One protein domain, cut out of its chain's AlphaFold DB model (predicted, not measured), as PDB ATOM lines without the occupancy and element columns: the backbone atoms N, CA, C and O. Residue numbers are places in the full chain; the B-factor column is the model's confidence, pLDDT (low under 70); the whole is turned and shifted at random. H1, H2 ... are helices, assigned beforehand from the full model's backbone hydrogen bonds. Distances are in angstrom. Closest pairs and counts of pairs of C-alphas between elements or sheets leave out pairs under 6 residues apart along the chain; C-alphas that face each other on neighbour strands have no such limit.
ATOM      1  N   PRO A 155     163.079 139.847 160.972       60.34
ATOM      2  CA  PRO A 155     164.413 139.635 160.439       60.34
ATOM      3  C   PRO A 155     164.299 139.093 159.002       60.34
ATOM      4  O   PRO A 155     163.435 138.250 158.731       60.34
ATOM      5  N   PRO A 156     165.177 139.516 158.074       58.34
ATOM      6  CA  PRO A 156     165.048 139.283 156.626       58.34
ATOM      7  C   PRO A 156     165.020 137.802 156.211       58.34
ATOM      8  O   PRO A 156     164.798 137.473 155.050       58.34
ATOM      9  N   LYS A 157     165.280 136.893 157.152       56.12
ATOM     10  CA  LYS A 157     165.217 135.443 156.960       56.12
ATOM     11  C   LYS A 157     163.776 134.919 156.972       56.12
ATOM     12  O   LYS A 157     163.484 133.978 156.250       56.12
ATOM     13  N   VAL A 158     162.875 135.537 157.741       53.81
ATOM     14  CA  VAL A 158     161.471 135.095 157.866       53.81
ATOM     15  C   VAL A 158     160.586 135.753 156.802       53.81
ATOM     16  O   VAL A 158     159.618 135.157 156.342       53.81
ATOM     17  N   SER A 159     160.956 136.954 156.341       56.72
ATOM     18  CA  SER A 159     160.236 137.658 155.274       56.72
ATOM     19  C   SER A 159     160.324 136.952 153.918       56.72
ATOM     20  O   SER A 159     159.346 136.973 153.181       56.72
ATOM     21  N   LYS A 160     161.443 136.281 153.602       61.28
ATOM     22  CA  LYS A 160     161.595 135.505 152.358       61.28
ATOM     23  C   LYS A 160     160.596 134.354 152.272       61.28
ATOM     24  O   LYS A 160     159.895 134.254 151.278       61.28
ATOM     25  N   LEU A 161     160.453 133.571 153.343       60.78
ATOM     26  CA  LEU A 161     159.501 132.456 153.388       60.78
ATOM     27  C   LEU A 161     158.053 132.935 153.233       60.78
ATOM     28  O   LEU A 161     157.277 132.328 152.500       60.78
ATOM     29  N   VAL A 162     157.693 134.055 153.870       64.69
ATOM     30  CA  VAL A 162     156.355 134.646 153.721       64.69
ATOM     31  C   VAL A 162     156.141 135.173 152.297       64.69
ATOM     32  O   VAL A 162     155.077 134.952 151.726       64.69
ATOM     33  N   LEU A 163     157.137 135.822 151.685       65.50
ATOM     34  CA  LEU A 163     157.038 136.343 150.315       65.50
ATOM     35  C   LEU A 163     156.973 135.217 149.264       65.50
ATOM     36  O   LEU A 163     156.185 135.294 148.324       65.50
ATOM     37  N   GLU A 164     157.765 134.158 149.433       68.94
ATOM     38  CA  GLU A 164     157.808 132.994 148.540       68.94
ATOM     39  C   GLU A 164     156.516 132.174 148.627       68.94
ATOM     40  O   GLU A 164     155.934 131.831 147.594       68.94
ATOM     41  N   PHE A 165     156.008 131.933 149.840       77.00
ATOM     42  CA  PHE A 165     154.759 131.202 150.059       77.00
ATOM     43  C   PHE A 165     153.534 131.986 149.568       77.00
ATOM     44  O   PHE A 165     152.718 131.452 148.815       77.00
ATOM     45  N   THR A 166     153.427 133.275 149.913       76.81
ATOM     46  CA  THR A 166     152.334 134.131 149.408       76.81
ATOM     47  C   THR A 166     152.398 134.293 147.888       76.81
ATOM     48  O   THR A 166     151.362 134.284 147.219       76.81
ATOM     49  N   GLY A 167     153.605 134.346 147.316       83.75
ATOM     50  CA  GLY A 167     153.815 134.322 145.872       83.75
ATOM     51  C   GLY A 167     153.402 132.997 145.223       83.75
ATOM     52  O   GLY A 167     152.821 133.005 144.139       83.75
ATOM     53  N   ALA A 168     153.680 131.852 145.852       88.81
ATOM     54  CA  ALA A 168     153.257 130.535 145.367       88.81
ATOM     55  C   ALA A 168     151.730 130.377 145.383       88.81
ATOM     56  O   ALA A 168     151.162 129.976 144.369       88.81
ATOM     57  N   ILE A 169     151.057 130.778 146.468       89.06
ATOM     58  CA  ILE A 169     149.589 130.714 146.569       89.06
ATOM     59  C   ILE A 169     148.923 131.516 145.450       89.06
ATOM     60  O   ILE A 169     147.996 131.024 144.809       89.06
ATOM     61  N   LYS A 170     149.411 132.732 145.170       89.56
ATOM     62  CA  LYS A 170     148.865 133.552 144.082       89.56
ATOM     63  C   LYS A 170     148.994 132.852 142.725       89.56
ATOM     64  O   LYS A 170     148.023 132.773 141.986       89.56
ATOM     65  N   ARG A 171     150.168 132.287 142.429       89.69
ATOM     66  CA  ARG A 171     150.417 131.565 141.170       89.69
ATOM     67  C   ARG A 171     149.577 130.286 141.052       89.69
ATOM     68  O   ARG A 171     149.135 129.964 139.955       89.69
ATOM     69  N   LEU A 172     149.342 129.577 142.158       91.81
ATOM     70  CA  LEU A 172     148.440 128.419 142.199       91.81
ATOM     71  C   LEU A 172     146.990 128.839 141.937       91.81
ATOM     72  O   LEU A 172     146.307 128.191 141.149       91.81
ATOM     73  N   SER A 173     146.555 129.954 142.528       92.06
ATOM     74  CA  SER A 173     145.228 130.530 142.290       92.06
ATOM     75  C   SER A 173     145.026 130.923 140.829       92.06
ATOM     76  O   SER A 173     144.005 130.574 140.244       92.06
ATOM     77  N   ASP A 174     146.003 131.608 140.228       90.19
ATOM     78  CA  ASP A 174     145.933 132.059 138.832       90.19
ATOM     79  C   ASP A 174     145.862 130.877 137.845       90.19
ATOM     80  O   ASP A 174     145.305 131.009 136.756       90.19
ATOM     81  N   LYS A 175     146.397 129.707 138.226       88.69
ATOM     82  CA  LYS A 175     146.334 128.468 137.434       88.69
ATOM     83  C   LYS A 175     145.179 127.534 137.814       88.69
ATOM     84  O   LYS A 175     145.085 126.452 137.245       88.69
ATOM     85  N   GLY A 176     144.323 127.919 138.762       90.38
ATOM     86  CA  GLY A 176     143.216 127.076 139.231       90.38
ATOM     87  C   GLY A 176     143.666 125.796 139.947       90.38
ATOM     88  O   GLY A 176     142.915 124.830 140.007       90.38
ATOM     89  N   LEU A 177     144.885 125.775 140.494       89.94
ATOM     90  CA  LEU A 177     145.482 124.629 141.194       89.94
ATOM     91  C   LEU A 177     145.302 124.707 142.722       89.94
ATOM     92  O   LEU A 177     146.107 124.169 143.477       89.94
ATOM     93  N   LEU A 178     144.272 125.414 143.194       88.00
ATOM     94  CA  LEU A 178     143.902 125.437 144.615       88.00
ATOM     95  C   LEU A 178     142.923 124.316 144.990       88.00
ATOM     96  O   LEU A 178     142.863 123.938 146.158       88.00
ATOM     97  N   ASP A 179     142.202 123.760 144.015       92.94
ATOM     98  CA  ASP A 179     141.262 122.665 144.244       92.94
ATOM     99  C   ASP A 179     141.991 121.322 144.337       92.94
ATOM    100  O   ASP A 179     142.878 121.015 143.536       92.94
ATOM    101  N   ALA A 180     141.573 120.478 145.283       91.94
ATOM    102  CA  ALA A 180     142.175 119.163 145.505       91.94
ATOM    103  C   ALA A 180     142.156 118.291 144.235       91.94
ATOM    104  O   ALA A 180     143.164 117.675 143.887       91.94
ATOM    105  N   ASP A 181     141.045 118.309 143.494       93.06
ATOM    106  CA  ASP A 181     140.891 117.549 142.250       93.06
ATOM    107  C   ASP A 181     141.818 118.049 141.137       93.06
ATOM    108  O   ASP A 181     142.287 117.258 140.318       93.06
ATOM    109  N   ALA A 182     142.084 119.358 141.095       92.50
ATOM    110  CA  ALA A 182     142.996 119.953 140.126       92.50
ATOM    111  C   ALA A 182     144.451 119.585 140.445       92.50
ATOM    112  O   ALA A 182     145.210 119.257 139.534       92.50
ATOM    113  N   ILE A 183     144.823 119.562 141.730       91.75
ATOM    114  CA  ILE A 183     146.162 119.161 142.185       91.75
ATOM    115  C   ILE A 183     146.424 117.686 141.862       91.75
ATOM    116  O   ILE A 183     147.468 117.370 141.307       91.75
ATOM    117  N   VAL A 184     145.476 116.787 142.146       95.06
ATOM    118  CA  VAL A 184     145.641 115.338 141.905       95.06
ATOM    119  C   VAL A 184     145.744 115.002 140.414       95.06
ATOM    120  O   VAL A 184     146.441 114.061 140.040       95.06
ATOM    121  N   LYS A 185     145.053 115.757 139.552       94.25
ATOM    122  CA  LYS A 185     145.096 115.565 138.092       94.25
ATOM    123  C   LYS A 185     146.336 116.181 137.439       94.25
ATOM    124  O   LYS A 185     146.647 115.825 136.305       94.25
ATOM    125  N   SER A 186     146.996 117.117 138.114       93.31
ATOM    126  CA  SER A 186     148.162 117.820 137.583       93.31
ATOM    127  C   SER A 186     149.431 116.988 137.748       93.31
ATOM    128  O   SER A 186     149.605 116.266 138.727       93.31
ATOM    129  N   ASP A 187     150.342 117.107 136.790       94.38
ATOM    130  CA  ASP A 187     151.655 116.483 136.854       94.38
ATOM    131  C   ASP A 187     152.576 117.206 137.850       94.38
ATOM    132  O   ASP A 187     152.514 118.426 138.042       94.38
ATOM    133  N   GLU A 188     153.472 116.443 138.477       92.38
ATOM    134  CA  GLU A 188     154.407 116.954 139.484       92.38
ATOM    135  C   GLU A 188     155.291 118.085 138.935       92.38
ATOM    136  O   GLU A 188     155.558 119.055 139.643       92.38
ATOM    137  N   ALA A 189     155.684 118.017 137.659       91.38
ATOM    138  CA  ALA A 189     156.506 119.043 137.022       91.38
ATOM    139  C   ALA A 189     155.772 120.391 136.914       91.38
ATOM    140  O   ALA A 189     156.358 121.441 137.200       91.38
ATOM    141  N   THR A 190     154.479 120.377 136.578       90.12
ATOM    142  CA  THR A 190     153.648 121.588 136.563       90.12
ATOM    143  C   THR A 190     153.496 122.191 137.955       90.12
ATOM    144  O   THR A 190     153.663 123.403 138.111       90.12
ATOM    145  N   ILE A 191     153.227 121.374 138.977       91.75
ATOM    146  CA  ILE A 191     153.096 121.849 140.365       91.75
ATOM    147  C   ILE A 191     154.432 122.432 140.848       91.75
ATOM    148  O   ILE A 191     154.473 123.543 141.390       91.75
ATOM    149  N   ALA A 192     155.538 121.735 140.581       91.06
ATOM    150  CA  ALA A 192     156.879 122.171 140.946       91.06
ATOM    151  C   ALA A 192     157.240 123.516 140.300       91.06
ATOM    152  O   ALA A 192     157.707 124.412 141.002       91.06
ATOM    153  N   GLY A 193     156.949 123.705 139.009       89.31
ATOM    154  CA  GLY A 193     157.213 124.967 138.308       89.31
ATOM    155  C   GLY A 193     156.369 126.153 138.798       89.31
ATOM    156  O   GLY A 193     156.741 127.311 138.604       89.31
ATOM    157  N   VAL A 194     155.226 125.894 139.441       89.25
ATOM    158  CA  VAL A 194     154.379 126.938 140.044       89.25
ATOM    159  C   VAL A 194     154.868 127.322 141.431       89.25
ATOM    160  O   VAL A 194     154.881 128.510 141.763       89.25
ATOM    161  N   ILE A 195     155.260 126.338 142.236       90.75
ATOM    162  CA  ILE A 195     155.707 126.551 143.614       90.75
ATOM    163  C   ILE A 195     157.111 127.162 143.613       90.75
ATOM    164  O   ILE A 195     157.325 128.229 144.202       90.75
ATOM    165  N   TYR A 196     158.037 126.554 142.874       88.56
ATOM    166  CA  TYR A 196     159.436 126.952 142.801       88.56
ATOM    167  C   TYR A 196     159.687 127.704 141.492       88.56
ATOM    168  O   TYR A 196     159.751 127.086 140.429       88.56
ATOM    169  N   PRO A 197     159.804 129.044 141.522       72.12
ATOM    170  CA  PRO A 197     160.195 129.767 140.324       72.12
ATOM    171  C   PRO A 197     161.617 129.340 139.945       72.12
ATOM    172  O   PRO A 197     162.546 129.468 140.741       72.12
ATOM    173  N   VAL A 198     161.784 128.820 138.730       73.69
ATOM    174  CA  VAL A 198     163.109 128.575 138.159       73.69
ATOM    175  C   VAL A 198     163.728 129.943 137.892       73.69
ATOM    176  O   VAL A 198     163.303 130.652 136.980       73.69
ATOM    177  N   TYR A 199     164.686 130.349 138.720       61.81
ATOM    178  CA  TYR A 199     165.532 131.498 138.421       61.81
ATOM    179  C   TYR A 199     166.515 131.062 137.326       61.81
ATOM    180  O   TYR A 199     167.483 130.362 137.615       61.81
ATOM    181  N   LEU A 200     166.198 131.396 136.072       44.31
ATOM    182  CA  LEU A 200     167.155 131.411 134.960       44.31
ATOM    183  C   LEU A 200     168.009 132.681 135.027       44.31
ATOM    184  O   LEU A 200     167.443 133.742 135.378       44.31
TER     185      LEU A 200
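What this domain is: This is residues 155 to 200 of the 200 residues of an uncharacterized protein of Ensete ventricosum (UniProt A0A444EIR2). One long helix, H1, has its first part, residues 156 to 163, sticking out free; beyond its other end the chain folds back through short H2 into H3, which packs on residues 168 to 172 of H1, like a loose hook. The 46 printed residues hold three named helices, H1, H2, H3 in chain order, and no named strand: all helix. The whole is loose, radius of gyration of the C-alphas 11.9 A, and elongated, 38 by 23 by 14 A.

How they stand to each other: H1, residues 156 to 174, touches H3, residues 188 to 195, with residues 168 to 172 alone; the closest C-alphas, of Ala 168 and Ile 195, are 5.0 A apart. They run opposite ways at a steep tilt of 57 degrees. H2, residues 180 to 185, is close to H3 but not clearly touching, the closest C-alphas, of Ile 183 and Ile 191, being 7.7 A apart. H1 and H2 are apart. In H2 and H3 every O i to N i+4 pair is within hydrogen-bond range, in H1 13 of 15.

Where its parts are: H1 runs 27.1 A from C-alpha 156 at (165.048, 139.283, 156.626). H3 runs 10.5 A to C-alpha 195 at (155.707, 126.551, 143.614).

The domain as a whole: The printed part has no cut; both links are tight. Residues 155 to 164 and 199 to 200 have pLDDT under 70.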